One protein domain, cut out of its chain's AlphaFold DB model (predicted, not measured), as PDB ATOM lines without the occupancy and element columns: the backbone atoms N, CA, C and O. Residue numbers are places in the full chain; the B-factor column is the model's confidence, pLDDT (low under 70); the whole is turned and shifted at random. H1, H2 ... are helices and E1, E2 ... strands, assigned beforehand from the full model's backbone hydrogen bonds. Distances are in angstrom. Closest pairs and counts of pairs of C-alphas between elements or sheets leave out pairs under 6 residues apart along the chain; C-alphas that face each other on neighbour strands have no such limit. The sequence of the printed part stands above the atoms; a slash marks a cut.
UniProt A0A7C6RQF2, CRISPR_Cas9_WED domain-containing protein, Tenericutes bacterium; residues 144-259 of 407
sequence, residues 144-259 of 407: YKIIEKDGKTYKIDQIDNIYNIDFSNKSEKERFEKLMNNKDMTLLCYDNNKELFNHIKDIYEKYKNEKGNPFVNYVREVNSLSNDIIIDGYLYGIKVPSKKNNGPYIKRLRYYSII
ATOM      1  N   TYR A 144     268.460 284.928 222.569       91.44
ATOM      2  CA  TYR A 144     269.807 284.401 222.677       91.44
ATOM      3  C   TYR A 144     270.833 285.471 222.341       91.44
ATOM      4  O   TYR A 144     270.625 286.324 221.473       91.44
ATOM      5  N   LYS A 145     271.989 285.374 222.999       92.19
ATOM      6  CA  LYS A 145     273.209 286.002 222.503       92.19
ATOM      7  C   LYS A 145     273.692 285.203 221.292       92.19
ATOM      8  O   LYS A 145     273.755 283.977 221.350       92.19
ATOM      9  N   ILE A 146     274.044 285.901 220.223       92.38
ATOM     10  CA  ILE A 146     274.493 285.331 218.956       92.38
ATOM     11  C   ILE A 146     275.885 285.873 218.641       92.38
ATOM     12  O   ILE A 146     276.143 287.068 218.811       92.38
ATOM     13  N   ILE A 147     276.775 284.992 218.196       90.25
ATOM     14  CA  ILE A 147     278.121 285.343 217.732       90.25
ATOM     15  C   ILE A 147     278.341 284.802 216.319       90.25
ATOM     16  O   ILE A 147     277.758 283.786 215.932       90.25
ATOM     17  N   GLU A 148     279.193 285.482 215.560       87.94
ATOM     18  CA  GLU A 148     279.659 285.033 214.249       87.94
ATOM     19  C   GLU A 148     281.147 284.705 214.340       87.94
ATOM     20  O   GLU A 148     281.931 285.495 214.863       87.94
ATOM     21  N   LYS A 149     281.514 283.512 213.874       84.19
ATOM     22  CA  LYS A 149     282.885 282.991 213.879       84.19
ATOM     23  C   LYS A 149     283.038 282.057 212.684       84.19
ATOM     24  O   LYS A 149     282.127 281.281 212.412       84.19
ATOM     25  N   ASP A 150     284.146 282.150 211.955       84.00
ATOM     26  CA  ASP A 150     284.465 281.264 210.821       84.00
ATOM     27  C   ASP A 150     283.339 281.168 209.765       84.00
ATOM     28  O   ASP A 150     283.024 280.094 209.255       84.00
ATOM     29  N   GLY A 151     282.661 282.290 209.483       83.81
ATOM     30  CA  GLY A 151     281.528 282.349 208.543       83.81
ATOM     31  C   GLY A 151     280.251 281.637 209.019       83.81
ATOM     32  O   GLY A 151     279.272 281.565 208.278       83.81
ATOM     33  N   LYS A 152     280.238 281.121 210.252       88.94
ATOM     34  CA  LYS A 152     279.106 280.438 210.881       88.94
ATOM     35  C   LYS A 152     278.492 281.304 211.975       88.94
ATOM     36  O   LYS A 152     279.153 282.120 212.618       88.94
ATOM     37  N   THR A 153     277.204 281.090 212.209       89.94
ATOM     38  CA  THR A 153     276.450 281.775 213.259       89.94
ATOM     39  C   THR A 153     276.158 280.812 214.401       89.94
ATOM     40  O   THR A 153     275.665 279.703 214.182       89.94
ATOM     41  N   TYR A 154     276.429 281.248 215.628       92.50
ATOM     42  CA  TYR A 154     276.264 280.438 216.828       92.50
ATOM     43  C   TYR A 154     275.373 281.139 217.849       92.50
ATOM     44  O   TYR A 154     275.522 282.341 218.080       92.50
ATOM     45  N   LYS A 155     274.492 280.387 218.516       94.31
ATOM     46  CA  LYS A 155     273.831 280.848 219.747       94.31
ATOM     47  C   LYS A 155     274.685 280.508 220.956       94.31
ATOM     48  O   LYS A 155     275.322 279.458 220.977       94.31
ATOM     49  N   ILE A 156     274.647 281.367 221.966       94.06
ATOM     50  CA  ILE A 156     275.209 281.104 223.289       94.06
ATOM     51  C   ILE A 156     274.096 280.603 224.198       94.06
ATOM     52  O   ILE A 156     273.107 281.302 224.418       94.06
ATOM     53  N   ASP A 157     274.309 279.424 224.758       94.12
ATOM     54  CA  ASP A 157     273.478 278.817 225.785       94.12
ATOM     55  C   ASP A 157     274.298 278.618 227.071       94.12
ATOM     56  O   ASP A 157     275.517 278.829 227.117       94.12
ATOM     57  N   GLN A 158     273.617 278.227 228.146       94.31
ATOM     58  CA  GLN A 158     274.231 278.024 229.451       94.31
ATOM     59  C   GLN A 158     273.725 276.744 230.111       94.31
ATOM     60  O   GLN A 158     272.577 276.341 229.956       94.31
ATOM     61  N   ILE A 159     274.618 276.101 230.849       94.94
ATOM     62  CA  ILE A 159     274.302 275.101 231.859       94.94
ATOM     63  C   ILE A 159     274.309 275.834 233.194       94.94
ATOM     64  O   ILE A 159     275.347 276.370 233.589       94.94
ATOM     65  N   ASP A 160     273.157 275.898 233.858       92.75
ATOM     66  CA  ASP A 160     272.986 276.715 235.063       92.75
ATOM     67  C   ASP A 160     273.614 276.111 236.317       92.75
ATOM     68  O   ASP A 160     274.037 276.845 237.216       92.75
ATOM     69  N   ASN A 161     273.670 274.782 236.384       94.19
ATOM     70  CA  ASN A 161     274.320 274.067 237.467       94.19
ATOM     71  C   ASN A 161     274.852 272.713 236.982       94.19
ATOM     72  O   ASN A 161     274.073 271.784 236.767       94.19
ATOM     73  N   ILE A 162     276.174 272.596 236.842       94.75
ATOM     74  CA  ILE A 162     276.818 271.360 236.373       94.75
ATOM     75  C   ILE A 162     276.644 270.177 237.340       94.75
ATOM     76  O   ILE A 162     276.697 269.029 236.907       94.75
ATOM     77  N   TYR A 163     276.374 270.436 238.622       93.81
ATOM     78  CA  TYR A 163     276.217 269.399 239.651       93.81
ATOM     79  C   TYR A 163     274.824 268.753 239.659       93.81
ATOM     80  O   TYR A 163     274.652 267.674 240.216       93.81
ATOM     81  N   ASN A 164     273.834 269.380 239.012       92.94
ATOM     82  CA  ASN A 164     272.442 268.908 239.006       92.94
ATOM     83  C   ASN A 164     272.062 268.169 237.715       92.94
ATOM     84  O   ASN A 164     270.895 267.839 237.518       92.94
ATOM     85  N   ILE A 165     273.014 267.957 236.806       91.88
ATOM     86  CA  ILE A 165     272.746 267.256 235.552       91.88
ATOM     87  C   ILE A 165     272.547 265.770 235.841       91.88
ATOM     88  O   ILE A 165     273.382 265.142 236.497       91.88
ATOM     89  N   ASP A 166     271.471 265.217 235.291       92.25
ATOM     90  CA  ASP A 166     271.222 263.784 235.277       92.25
ATOM     91  C   ASP A 166     271.905 263.133 234.066       92.25
ATOM     92  O   ASP A 166     271.387 263.133 232.950       92.25
ATOM     93  N   PHE A 167     273.084 262.555 234.298       91.88
ATOM     94  CA  PHE A 167     273.849 261.838 233.276       91.88
ATOM     95  C   PHE A 167     273.340 260.415 232.992       91.88
ATOM     96  O   PHE A 167     273.860 259.764 232.083       91.88
ATOM     97  N   SER A 168     272.309 259.936 233.703       89.56
ATOM     98  CA  SER A 168     271.586 258.726 233.286       89.56
ATOM     99  C   SER A 168     270.729 258.986 232.040       89.56
ATOM    100  O   SER A 168     270.463 258.074 231.252       89.56
ATOM    101  N   ASN A 169     270.367 260.250 231.798       92.06
ATOM    102  CA  ASN A 169     269.704 260.672 230.578       92.06
ATOM    103  C   ASN A 169     270.683 260.652 229.392       92.06
ATOM    104  O   ASN A 169     271.620 261.450 229.303       92.06
ATOM    105  N   LYS A 170     270.406 259.774 228.421       91.94
ATOM    106  CA  LYS A 170     271.201 259.613 227.195       91.94
ATOM    107  C   LYS A 170     271.441 260.934 226.450       91.94
ATOM    108  O   LYS A 170     272.548 261.158 225.967       91.94
ATOM    109  N   SER A 171     270.445 261.819 226.384       91.75
ATOM    110  CA  SER A 171     270.557 263.092 225.654       91.75
ATOM    111  C   SER A 171     271.530 264.077 226.311       91.75
ATOM    112  O   SER A 171     272.277 264.756 225.606       91.75
ATOM    113  N   GLU A 172     271.591 264.118 227.646       91.38
ATOM    114  CA  GLU A 172     272.551 264.962 228.369       91.38
ATOM    115  C   GLU A 172     273.974 264.412 228.239       91.38
ATOM    116  O   GLU A 172     274.916 265.179 228.020       91.38
ATOM    117  N   LYS A 173     274.137 263.081 228.264       91.12
ATOM    118  CA  LYS A 173     275.433 262.446 227.996       91.12
ATOM    119  C   LYS A 173     275.932 262.770 226.585       91.12
ATOM    120  O   LYS A 173     277.044 263.262 226.431       91.12
ATOM    121  N   GLU A 174     275.093 262.588 225.563       93.56
ATOM    122  CA  GLU A 174     275.427 262.931 224.171       93.56
ATOM    123  C   GLU A 174     275.748 264.419 223.983       93.56
ATOM    124  O   GLU A 174     276.626 264.784 223.194       93.56
ATOM    125  N   ARG A 175     275.043 265.299 224.700       93.50
ATOM    126  CA  ARG A 175     275.309 266.738 224.688       93.50
ATOM    127  C   ARG A 175     276.695 267.051 225.239       93.50
ATOM    128  O   ARG A 175     277.421 267.813 224.606       93.50
ATOM    129  N   PHE A 176     277.070 266.481 226.381       93.50
ATOM    130  CA  PHE A 176     278.393 266.705 226.969       93.50
ATOM    131  C   PHE A 176     279.522 266.115 226.130       93.50
ATOM    132  O   PHE A 176     280.527 266.793 225.923       93.50
ATOM    133  N   GLU A 177     279.325 264.928 225.556       93.25
ATOM    134  CA  GLU A 177     280.271 264.348 224.597       93.25
ATOM    135  C   GLU A 177     280.527 265.300 223.417       93.25
ATOM    136  O   GLU A 177     281.675 265.536 223.035       93.25
ATOM    137  N   LYS A 178     279.475 265.940 222.883       95.19
ATOM    138  CA  LYS A 178     279.632 266.987 221.861       95.19
ATOM    139  C   LYS A 178     280.398 268.194 222.400       95.19
ATOM    140  O   LYS A 178     281.340 268.625 221.747       95.19
ATOM    141  N   LEU A 179     280.054 268.699 223.585       95.75
ATOM    142  CA  LEU A 179     280.707 269.878 224.170       95.75
ATOM    143  C   LEU A 179     282.224 269.719 224.344       95.75
ATOM    144  O   LEU A 179     282.954 270.698 224.167       95.75
ATOM    145  N   MET A 180     282.695 268.510 224.656       93.69
ATOM    146  CA  MET A 180     284.121 268.234 224.871       93.69
ATOM    147  C   MET A 180     284.898 267.935 223.583       93.69
ATOM    148  O   MET A 180     286.128 268.068 223.568       93.69
ATOM    149  N   ASN A 181     284.208 267.523 222.512       90.88
ATOM    150  CA  ASN A 181     284.848 266.930 221.331       90.88
ATOM    151  C   ASN A 181     284.451 267.568 219.984       90.88
ATOM    152  O   ASN A 181     285.092 267.286 218.972       90.88
ATOM    153  N   ASN A 182     283.440 268.442 219.929       88.56
ATOM    154  CA  ASN A 182     282.920 269.015 218.685       88.56
ATOM    155  C   ASN A 182     283.142 270.536 218.599       88.56
ATOM    156  O   ASN A 182     282.602 271.307 219.383       88.56
ATOM    157  N   LYS A 183     283.871 270.995 217.573       82.19
ATOM    158  CA  LYS A 183     284.165 272.427 217.359       82.19
ATOM    159  C   LYS A 183     282.931 273.286 217.059       82.19
ATOM    160  O   LYS A 183     282.952 274.484 217.335       82.19
ATOM    161  N   ASP A 184     281.869 272.688 216.521       85.69
ATOM    162  CA  ASP A 184     280.614 273.362 216.171       85.69
ATOM    163  C   ASP A 184     279.622 273.445 217.347       85.69
ATOM    164  O   ASP A 184     278.600 274.138 217.267       85.69
ATOM    165  N   MET A 185     279.932 272.769 218.456       93.38
ATOM    166  CA  MET A 185     279.205 272.866 219.715       93.38
ATOM    167  C   MET A 185     280.158 272.613 220.885       93.38
ATOM    168  O   MET A 185     280.349 271.466 221.271       93.38
ATOM    169  N   THR A 186     280.732 273.668 221.467       95.50
ATOM    170  CA  THR A 186     281.682 273.543 222.587       95.50
ATOM    171  C   THR A 186     281.532 274.658 223.622       95.50
ATOM    172  O   THR A 186     280.801 275.636 223.430       95.50
ATOM    173  N   LEU A 187     282.187 274.479 224.770       96.38
ATOM    174  CA  LEU A 187     282.203 275.430 225.875       96.38
ATOM    175  C   LEU A 187     282.922 276.724 225.475       96.38
ATOM    176  O   LEU A 187     283.955 276.697 224.817       96.38
ATOM    177  N   LEU A 188     282.452 277.870 225.963       94.00
ATOM    178  CA  LEU A 188     283.088 279.166 225.680       94.00
ATOM    179  C   LEU A 188     284.511 279.262 226.248       94.00
ATOM    180  O   LEU A 188     285.312 280.056 225.755       94.00
ATOM    181  N   CYS A 189     284.835 278.489 227.290       94.12
ATOM    182  CA  CYS A 189     286.195 278.430 227.817       94.12
ATOM    183  C   CYS A 189     287.174 277.763 226.842       94.12
ATOM    184  O   CYS A 189     288.355 278.063 226.934       94.12
ATOM    185  N   TYR A 190     286.721 276.971 225.864       93.12
ATOM    186  CA  TYR A 190     287.597 276.419 224.827       93.12
ATOM    187  C   TYR A 190     288.407 277.516 224.115       93.12
ATOM    188  O   TYR A 190     289.622 277.400 223.953       93.12
ATOM    189  N   ASP A 191     287.738 278.617 223.761       89.06
ATOM    190  CA  ASP A 191     288.362 279.749 223.076       89.06
ATOM    191  C   ASP A 191     289.043 280.731 224.043       89.06
ATOM    192  O   ASP A 191     290.078 281.305 223.714       89.06
ATOM    193  N   ASN A 192     288.468 280.941 225.235       89.62
ATOM    194  CA  ASN A 192     288.861 282.045 226.124       89.62
ATOM    195  C   ASN A 192     289.764 281.630 227.300       89.62
ATOM    196  O   ASN A 192     290.405 282.483 227.906       89.62
ATOM    197  N   ASN A 193     289.772 280.347 227.676       93.75
ATOM    198  CA  ASN A 193     290.550 279.806 228.792       93.75
ATOM    199  C   ASN A 193     290.775 278.290 228.606       93.75
ATOM    200  O   ASN A 193     290.048 277.460 229.161       93.75
ATOM    201  N   LYS A 194     291.792 277.940 227.809       93.69
ATOM    202  CA  LYS A 194     292.123 276.546 227.464       93.69
ATOM    203  C   LYS A 194     292.449 275.683 228.683       93.69
ATOM    204  O   LYS A 194     292.093 274.512 228.698       93.69
ATOM    205  N   GLU A 195     293.086 276.260 229.701       94.50
ATOM    206  CA  GLU A 195     293.416 275.560 230.948       94.50
ATOM    207  C   GLU A 195     292.142 275.111 231.675       94.50
ATOM    208  O   GLU A 195     291.998 273.939 232.014       94.50
ATOM    209  N   LEU A 196     291.164 276.013 231.813       95.00
ATOM    210  CA  LEU A 196     289.851 275.688 232.370       95.00
ATOM    211  C   LEU A 196     289.104 274.648 231.526       95.00
ATOM    212  O   LEU A 196     288.478 273.748 232.082       95.00
ATOM    213  N   PHE A 197     289.134 274.772 230.197       96.62
ATOM    214  CA  PHE A 197     288.485 273.798 229.318       96.62
ATOM    215  C   PHE A 197     289.063 272.394 229.505       96.62
ATOM    216  O   PHE A 197     288.300 271.454 229.716       96.62
ATOM    217  N   ASN A 198     290.392 272.267 229.477       96.06
ATOM    218  CA  ASN A 198     291.071 270.989 229.667       96.06
ATOM    219  C   ASN A 198     290.777 270.418 231.055       96.06
ATOM    220  O   ASN A 198     290.380 269.267 231.147       96.06
ATOM    221  N   HIS A 199     290.826 271.238 232.109       95.88
ATOM    222  CA  HIS A 199     290.493 270.787 233.460       95.88
ATOM    223  C   HIS A 199     289.073 270.201 233.558       95.88
ATOM    224  O   HIS A 199     288.872 269.131 234.128       95.88
ATOM    225  N   ILE A 200     288.079 270.864 232.958       96.56
ATOM    226  CA  ILE A 200     286.699 270.358 232.911       96.56
ATOM    227  C   ILE A 200     286.592 269.083 232.065       96.56
ATOM    228  O   ILE A 200     285.856 268.165 232.438       96.56
ATOM    229  N   LYS A 201     287.306 269.020 230.937       96.62
ATOM    230  CA  LYS A 201     287.333 267.849 230.060       96.62
ATOM    231  C   LYS A 201     287.945 266.639 230.762       96.62
ATOM    232  O   LYS A 201     287.352 265.571 230.707       96.62
ATOM    233  N   ASP A 202     289.058 266.817 231.461       96.56
ATOM    234  CA  ASP A 202     289.755 265.747 232.177       96.56
ATOM    235  C   ASP A 202     288.879 265.165 233.289       96.56
ATOM    236  O   ASP A 202     288.766 263.945 233.415       96.56
ATOM    237  N   ILE A 203     288.181 266.027 234.041       96.69
ATOM    238  CA  ILE A 203     287.177 265.588 235.019       96.69
ATOM    239  C   ILE A 203     286.076 264.788 234.313       96.69
ATOM    240  O   ILE A 203     285.749 263.679 234.722       96.69
ATOM    241  N   TYR A 204     285.499 265.308 233.234       96.25
ATOM    242  CA  TYR A 204     284.445 264.579 232.537       96.25
ATOM    243  C   TYR A 204     284.925 263.203 232.040       96.25
ATOM    244  O   TYR A 204     284.290 262.198 232.335       96.25
ATOM    245  N   GLU A 205     286.063 263.137 231.350       96.00
ATOM    246  CA  GLU A 205     286.610 261.898 230.786       96.00
ATOM    247  C   GLU A 205     286.971 260.860 231.856       96.00
ATOM    248  O   GLU A 205     286.700 259.674 231.656       96.00
ATOM    249  N   LYS A 206     287.510 261.288 233.008       96.75
ATOM    250  CA  LYS A 206     287.838 260.384 234.123       96.75
ATOM    251  C   LYS A 206     286.584 259.735 234.719       96.75
ATOM    252  O   LYS A 206     286.581 258.527 234.941       96.75
ATOM    253  N   TYR A 207     285.516 260.507 234.934       95.81
ATOM    254  CA  TYR A 207     284.348 260.052 235.702       95.81
ATOM    255  C   TYR A 207     283.107 259.704 234.849       95.81
ATOM    256  O   TYR A 207     282.114 259.219 235.385       95.81
ATOM    257  N   LYS A 208     283.102 259.900 233.519       93.31
ATOM    258  CA  LYS A 208     281.902 259.699 232.658       93.31
ATOM    259  C   LYS A 208     281.343 258.275 232.584       93.31
ATOM    260  O   LYS A 208     280.216 258.084 232.109       93.31
ATOM    261  N   ASN A 209     282.141 257.284 232.969       91.81
ATOM    262  CA  ASN A 209     281.741 255.876 232.999       91.81
ATOM    263  C   ASN A 209     281.291 255.424 234.392       91.81
ATOM    264  O   ASN A 209     280.780 254.315 234.538       91.81
ATOM    265  N   GLU A 210     281.454 256.275 235.399       92.50
ATOM    266  CA  GLU A 210     280.959 256.003 236.735       92.50
ATOM    267  C   GLU A 210     279.458 256.265 236.841       92.50
ATOM    268  O   GLU A 210     278.845 256.977 236.041       92.50
ATOM    269  N   LYS A 211     278.845 255.685 237.873       90.38
ATOM    270  CA  LYS A 211     277.442 255.938 238.182       90.38
ATOM    271  C   LYS A 211     277.288 257.352 238.749       90.38
ATOM    272  O   LYS A 211     277.942 257.703 239.728       90.38
ATOM    273  N   GLY A 212     276.352 258.117 238.192       90.75
ATOM    274  CA  GLY A 212     275.991 259.447 238.684       90.75
ATOM    275  C   GLY A 212     276.574 260.577 237.839       90.75
ATOM    276  O   GLY A 212     276.765 260.432 236.634       90.75
ATOM    277  N   ASN A 213     276.783 261.736 238.464       94.50
ATOM    278  CA  ASN A 213     277.267 262.936 237.791       94.50
ATOM    279  C   ASN A 213     278.804 263.032 237.910       94.50
ATOM    280  O   ASN A 213     279.298 263.131 239.035       94.50
ATOM    281  N   PRO A 214     279.556 263.082 236.790       95.81
ATOM    282  CA  PRO A 214     281.022 263.144 236.793       95.81
ATOM    283  C   PRO A 214     281.611 264.265 237.661       95.81
ATOM    284  O   PRO A 214     282.600 264.069 238.362       95.81
ATOM    285  N   PHE A 215     280.978 265.440 237.663       95.81
ATOM    286  CA  PHE A 215     281.448 266.600 238.426       95.81
ATOM    287  C   PHE A 215     281.181 266.458 239.925       95.81
ATOM    288  O   PHE A 215     281.959 266.955 240.736       95.81
ATOM    289  N   VAL A 216     280.095 265.775 240.299       95.12
ATOM    290  CA  VAL A 216     279.789 265.455 241.702       95.12
ATOM    291  C   VAL A 216     280.773 264.419 242.233       95.12
ATOM    292  O   VAL A 216     281.299 264.611 243.327       95.12
ATOM    293  N   ASN A 217     281.066 263.370 241.459       94.62
ATOM    294  CA  ASN A 217     282.003 262.318 241.862       94.62
ATOM    295  C   ASN A 217     283.408 262.889 242.094       94.62
ATOM    296  O   ASN A 217     283.988 262.666 243.154       94.62
ATOM    297  N   TYR A 218     283.894 263.727 241.174       95.75
ATOM    298  CA  TYR A 218     285.160 264.440 241.348       95.75
ATOM    299  C   TYR A 218     285.192 265.298 242.618       95.75
ATOM    300  O   TYR A 218     286.137 265.219 243.401       95.75
ATOM    301  N   VAL A 219     284.154 266.110 242.852       94.75
ATOM    302  CA  VAL A 219     284.079 266.966 244.045       94.75
ATOM    303  C   VAL A 219     284.087 266.131 245.326       94.75
ATOM    304  O   VAL A 219     284.745 266.521 246.292       94.75
ATOM    305  N   ARG A 220     283.393 264.989 245.342       93.50
ATOM    306  CA  ARG A 220     283.379 264.082 246.496       93.50
ATOM    307  C   ARG A 220     284.745 263.468 246.762       93.50
ATOM    308  O   ARG A 220     285.164 263.468 247.913       93.50
ATOM    309  N   GLU A 221     285.438 263.009 245.721       93.38
ATOM    310  CA  GLU A 221     286.784 262.441 245.846       93.38
ATOM    311  C   GLU A 221     287.778 263.475 246.384       93.38
ATOM    312  O   GLU A 221     288.458 263.220 247.372       93.38
ATOM    313  N   VAL A 222     287.827 264.669 245.786       91.69
ATOM    314  CA  VAL A 222     288.828 265.692 246.140       91.69
ATOM    315  C   VAL A 222     288.602 266.292 247.529       91.69
ATOM    316  O   VAL A 222     289.560 266.693 248.186       91.69
ATOM    317  N   ASN A 223     287.350 266.366 247.987       89.25
ATOM    318  CA  ASN A 223     287.005 266.926 249.296       89.25
ATOM    319  C   ASN A 223     286.729 265.850 250.364       89.25
ATOM    320  O   ASN A 223     286.317 266.200 251.467       89.25
ATOM    321  N   SER A 224     286.919 264.563 250.050       90.31
ATOM    322  CA  SER A 224     286.617 263.432 250.944       90.31
ATOM    323  C   SER A 224     285.198 263.477 251.534       90.31
ATOM    324  O   SER A 224     284.995 263.234 252.723       90.31
ATOM    325  N   LEU A 225     284.205 263.828 250.709       89.25
ATOM    326  CA  LEU A 225     282.812 263.989 251.145       89.25
ATOM    327  C   LEU A 225     282.046 262.665 251.076       89.25
ATOM    328  O   LEU A 225     282.188 261.892 250.128       89.25
ATOM    329  N   SER A 226     281.167 262.447 252.050       86.62
ATOM    330  CA  SER A 226     280.269 261.297 252.086       86.62
ATOM    331  C   SER A 226     279.113 261.423 251.077       86.62
ATOM    332  O   SER A 226     278.773 262.504 250.585       86.62
ATOM    333  N   ASN A 227     278.501 260.287 250.727       83.44
ATOM    334  CA  ASN A 227     277.499 260.215 249.656       83.44
ATOM    335  C   ASN A 227     276.153 260.882 249.987       83.44
ATOM    336  O   ASN A 227     275.387 261.191 249.070       83.44
ATOM    337  N   ASP A 228     275.873 261.090 251.267       82.31
ATOM    338  CA  ASP A 228     274.696 261.761 251.821       82.31
ATOM    339  C   ASP A 228     274.787 263.295 251.750       82.31
ATOM    340  O   ASP A 228     273.762 263.974 251.818       82.31
ATOM    341  N   ILE A 229     275.983 263.856 251.528       82.44
ATOM    342  CA  ILE A 229     276.161 265.303 251.387       82.44
ATOM    343  C   ILE A 229     275.667 265.768 250.010       82.44
ATOM    344  O   ILE A 229     276.114 265.305 248.948       82.44
ATOM    345  N   ILE A 230     274.760 266.747 250.038       83.19
ATOM    346  CA  ILE A 230     274.310 267.489 248.859       83.19
ATOM    347  C   ILE A 230     275.400 268.493 248.475       83.19
ATOM    348  O   ILE A 230     275.793 269.340 249.277       83.19
ATOM    349  N   ILE A 231     275.882 268.418 247.234       86.06
ATOM    350  CA  ILE A 231     276.943 269.305 246.751       86.06
ATOM    351  C   ILE A 231     276.391 270.710 246.477       86.06
ATOM    352  O   ILE A 231     275.642 270.918 245.520       86.06
ATOM    353  N   ASP A 232     276.829 271.694 247.268       83.25
ATOM    354  CA  ASP A 232     276.732 273.107 246.900       83.25
ATOM    355  C   ASP A 232     277.972 273.535 246.105       83.25
ATOM    356  O   ASP A 232     279.091 273.623 246.622       83.25
ATOM    357  N   GLY A 233     277.748 273.855 244.832       81.12
ATOM    358  CA  GLY A 233     278.772 274.332 243.910       81.12
ATOM    359  C   GLY A 233     279.471 275.636 244.304       81.12
ATOM    360  O   GLY A 233     280.457 275.973 243.660       81.12
ATOM    361  N   TYR A 234     278.994 276.376 245.312       85.00
ATOM    362  CA  TYR A 234     279.681 277.566 245.839       85.00
ATOM    363  C   TYR A 234     280.558 277.297 247.063       85.00
ATOM    364  O   TYR A 234     281.343 278.168 247.430       85.00
ATOM    365  N   LEU A 235     280.431 276.125 247.688       83.69
ATOM    366  CA  LEU A 235     281.184 275.775 248.890       83.69
ATOM    367  C   LEU A 235     282.258 274.727 248.590       83.69
ATOM    368  O   LEU A 235     283.413 274.911 248.968       83.69
ATOM    369  N   TYR A 236     281.883 273.683 247.843       85.06
ATOM    370  CA  TYR A 236     282.732 272.525 247.535       85.06
ATOM    371  C   TYR A 236     283.015 272.360 246.034       85.06
ATOM    372  O   TYR A 236     283.547 271.341 245.608       85.06
ATOM    373  N   GLY A 237     282.609 273.325 245.207       89.38
ATOM    374  CA  GLY A 237     282.649 273.192 243.755       89.38
ATOM    375  C   GLY A 237     284.056 273.053 243.162       89.38
ATOM    376  O   GLY A 237     285.082 273.294 243.793       89.38
ATOM    377  N   ILE A 238     284.097 272.731 241.875       94.31
ATOM    378  CA  ILE A 238     285.306 272.774 241.052       94.31
ATOM    379  C   ILE A 238     285.770 274.231 240.961       94.31
ATOM    380  O   ILE A 238     284.973 275.114 240.642       94.31
ATOM    381  N   LYS A 239     287.048 274.504 241.228       92.81
ATOM    382  CA  LYS A 239     287.635 275.843 241.087       92.81
ATOM    383  C   LYS A 239     288.210 276.047 239.691       92.81
ATOM    384  O   LYS A 239     288.676 275.106 239.054       92.81
ATOM    385  N   VAL A 240     288.227 277.294 239.228       92.94
ATOM    386  CA  VAL A 240     289.015 277.662 238.044       92.94
ATOM    387  C   VAL A 240     290.505 277.425 238.344       92.94
ATOM    388  O   VAL A 240     290.986 277.927 239.367       92.94
ATOM    389  N   PRO A 241     291.244 276.701 237.477       91.81
ATOM    390  CA  PRO A 241     292.680 276.496 237.645       91.81
ATOM    391  C   PRO A 241     293.428 277.820 237.827       91.81
ATOM    392  O   PRO A 241     293.173 278.807 237.134       91.81
ATOM    393  N   SER A 242     294.306 277.869 238.828       90.62
ATOM    394  CA  SER A 242     295.098 279.056 239.156       90.62
ATOM    395  C   SER A 242     296.353 278.662 239.927       90.62
ATOM    396  O   SER A 242     296.323 277.752 240.755       90.62
ATOM    397  N   LYS A 243     297.452 279.401 239.725       86.19
ATOM    398  CA  LYS A 243     298.750 279.123 240.372       86.19
ATOM    399  C   LYS A 243     298.690 279.087 241.905       86.19
ATOM    400  O   LYS A 243     299.479 278.388 242.524       86.19
ATOM    401  N   LYS A 244     297.784 279.858 242.517       86.06
ATOM    402  CA  LYS A 244     297.607 279.957 243.979       86.06
ATOM    403  C   LYS A 244     296.403 279.159 244.503       86.06
ATOM    404  O   LYS A 244     296.034 279.324 245.659       86.06
ATOM    405  N   ASN A 245     295.765 278.344 243.657       82.00
ATOM    406  CA  ASN A 245     294.558 277.570 243.980       82.00
ATOM    407  C   ASN A 245     293.409 278.396 244.615       82.00
ATOM    408  O   ASN A 245     292.634 277.922 245.451       82.00
ATOM    409  N   ASN A 246     293.302 279.665 244.216       86.62
ATOM    410  CA  ASN A 246     292.340 280.640 244.734       86.62
ATOM    411  C   ASN A 246     291.327 281.089 243.669       86.62
ATOM    412  O   ASN A 246     290.669 282.117 243.826       86.62
ATOM    413  N   GLY A 247     291.218 280.336 242.573       88.31
ATOM    414  CA  GLY A 247     290.250 280.595 241.519       88.31
ATOM    415  C   GLY A 247     288.805 280.471 242.018       88.31
ATOM    416  O   GLY A 247     288.532 279.716 242.957       88.31
ATOM    417  N   PRO A 248     287.864 281.202 241.398       92.75
ATOM    418  CA  PRO A 248     286.458 281.138 241.769       92.75
ATOM    419  C   PRO A 248     285.864 279.756 241.478       92.75
ATOM    420  O   PRO A 248     286.331 279.031 240.596       92.75
ATOM    421  N   TYR A 249     284.787 279.420 242.185       93.94
ATOM    422  CA  TYR A 249     284.038 278.195 241.943       93.94
ATOM    423  C   TYR A 249     283.237 278.240 240.639       93.94
ATOM    424  O   TYR A 249     282.634 279.250 240.264       93.94
ATOM    425  N   ILE A 250     283.195 277.097 239.967       93.62
ATOM    426  CA  ILE A 250     282.499 276.878 238.711       93.62
ATOM    427  C   ILE A 250     281.165 276.216 239.028       93.62
ATOM    428  O   ILE A 250     281.096 275.062 239.440       93.62
ATOM    429  N   LYS A 251     280.082 276.952 238.794       93.25
ATOM    430  CA  LYS A 251     278.714 276.413 238.833       93.25
ATOM    431  C   LYS A 251     278.089 276.333 237.446       93.25
ATOM    432  O   LYS A 251     277.322 275.422 237.153       93.25
ATOM    433  N   ARG A 252     278.434 277.298 236.592       94.69
ATOM    434  CA  ARG A 252     277.812 277.532 235.290       94.69
ATOM    435  C   ARG A 252     278.824 277.380 234.176       94.69
ATOM    436  O   ARG A 252     279.920 277.927 234.267       94.69
ATOM    437  N   LEU A 253     278.415 276.728 233.095       95.56
ATOM    438  CA  LEU A 253     279.207 276.630 231.874       95.56
ATOM    439  C   LEU A 253     278.404 277.183 230.704       95.56
ATOM    440  O   LEU A 253     277.327 276.686 230.379       95.56
ATOM    441  N   ARG A 254     278.928 278.231 230.069       95.75
ATOM    442  CA  ARG A 254     278.384 278.721 228.803       95.75
ATOM    443  C   ARG A 254     278.985 277.932 227.660       95.75
ATOM    444  O   ARG A 254     280.179 277.633 227.674       95.75
ATOM    445  N   TYR A 255     278.174 277.658 226.658       95.62
ATOM    446  CA  TYR A 255     278.595 276.987 225.439       95.62
ATOM    447  C   TYR A 255     277.936 277.635 224.232       95.62
ATOM    448  O   TYR A 255     276.937 278.346 224.364       95.62
ATOM    449  N   TYR A 256     278.512 277.415 223.061       94.62
ATOM    450  CA  TYR A 256     277.929 277.861 221.812       94.62
ATOM    451  C   TYR A 256     277.472 276.665 220.979       94.62
ATOM    452  O   TYR A 256     277.999 275.565 221.122       94.62
ATOM    453  N   SER A 257     276.472 276.861 220.122       94.06
ATOM    454  CA  SER A 257     276.015 275.853 219.156       94.06
ATOM    455  C   SER A 257     275.571 276.520 217.860       94.06
ATOM    456  O   SER A 257     275.038 277.634 217.892       94.06
ATOM    457  N   ILE A 258     275.821 275.870 216.720       91.12
ATOM    458  CA  ILE A 258     275.424 276.396 215.407       91.12
ATOM    459  C   ILE A 258     273.914 276.613 215.342       91.12
ATOM    460  O   ILE A 258     273.123 275.763 215.758       91.12
ATOM    461  N   ILE A 259     273.522 277.734 214.737       88.31
ATOM    462  CA  ILE A 259     272.136 278.033 214.379       88.31
ATOM    463  C   ILE A 259     272.030 278.433 212.911       88.31
ATOM    464  O   ILE A 259     272.911 279.087 212.357       88.31
TER     465      ILE A 259
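AT A GLANCE: This is residues 144 to 259 of the 407 residues of the protein "CRISPR_Cas9_WED domain-containing protein" of Tenericutes bacterium (UniProt A0A7C6RQF2). A small, strongly twisted sheet of four strands makes one end of the domain, with H1 standing up from one face over the edge strand E3. Past the sheet, H3 and H4 meet at a corner, about perpendicular to each other, and a long stretch with no named element, residues 223 to 252, leads from H4 back to the sheet. The 116 printed residues hold four named helices and four named strands, in the order E1, E2, H1, E3, H2, H3, H4, E4. The sheet's order is E1, E2, E4, E3, antiparallel throughout, and the class is mixed, helices and strands. The whole is compact, with a radius of gyration of the C-alphas of 14.6 A and spans of 48 by 36 by 23 A.

HOW THE PARTS SIT: E1, residues 144 to 149, and E2, residues 152 to 159, are a hairpin joined by a tight link. These antiparallel neighbours have N 147 and O 154 within hydrogen-bond range at 2.9 A. On the other side of E2 is its antiparallel neighbour E4, residues 253 to 258, with N 157 and O 255 at 2.9 A. E4 in turn has E3, residues 185 to 187, as antiparallel neighbour, with N 256 and O 186 at 2.9 A. E1 and E3 are the edge strands. H1, residues 170 to 181, is on the sheet at a height of 8.8 A and lies over E3; the closest C-alphas of H1 and E3 are those of Leu 179 and Thr 186, 4.1 A apart. Its line rises 70 degrees out of the local plane, and it stands up from the sheet. H1 on one face of the sheet gives two layers, one of helix and one of strands. E2, H1 and E3 are a split strand-helix-strand unit, two strands that run the same way with a helix between them along the chain and E4 between them in the sheet; its crossover is right-handed. H2, residues 189 to 192, is only just not on the sheet, with 4 pairs of C-alphas within 10 A. H2 and H3, residues 194 to 207, touch only at the corner, where the closest C-alphas are those of Tyr 190 and Phe 197, 5.3 A apart. H3 is close to H1 but not clearly touching it, with the C-alphas of Met 180 and Lys 201 closest at 6.1 A. H3 touches H4, residues 214 to 222, with residues 203 to 207 alone; the C-alphas of Tyr 207 and Pro 214 are closest, 4.7 A apart, and the lines are about perpendicular at 89 degrees. H4 is not on the sheet. Every O i to N i+4 pair is within hydrogen-bond range in H1, H3 and H4, and H2 is too short for such a pair.

IN THESE COORDINATES: E1 begins at C-alpha 144, (269.807, 284.401, 222.677), and spans 15.8 A; E2 spans 22.2 A. H1 measures 16.6 A from first to last C-alpha. E3 and H2 are short, at 7.3 A and 4.8 A. H3 begins at C-alpha 194, (292.123, 276.546, 227.464), and measures 20.0 A; H4 measures 12.4 A. E4 spans 16.9 A and ends at C-alpha 258, (275.424, 276.396, 215.407).

THE WHOLE: The two C-alphas farthest apart are those of Gly 151 and Asp 228, at 48.4 A. The printed part has no cut. The link from H4 to E4 is long, with 30 residues; within it, residues 238 to 239 pair with residues 249 to 250, antiparallel. The mean pLDDT of the printed part is 91.6, and no printed residue is under 70.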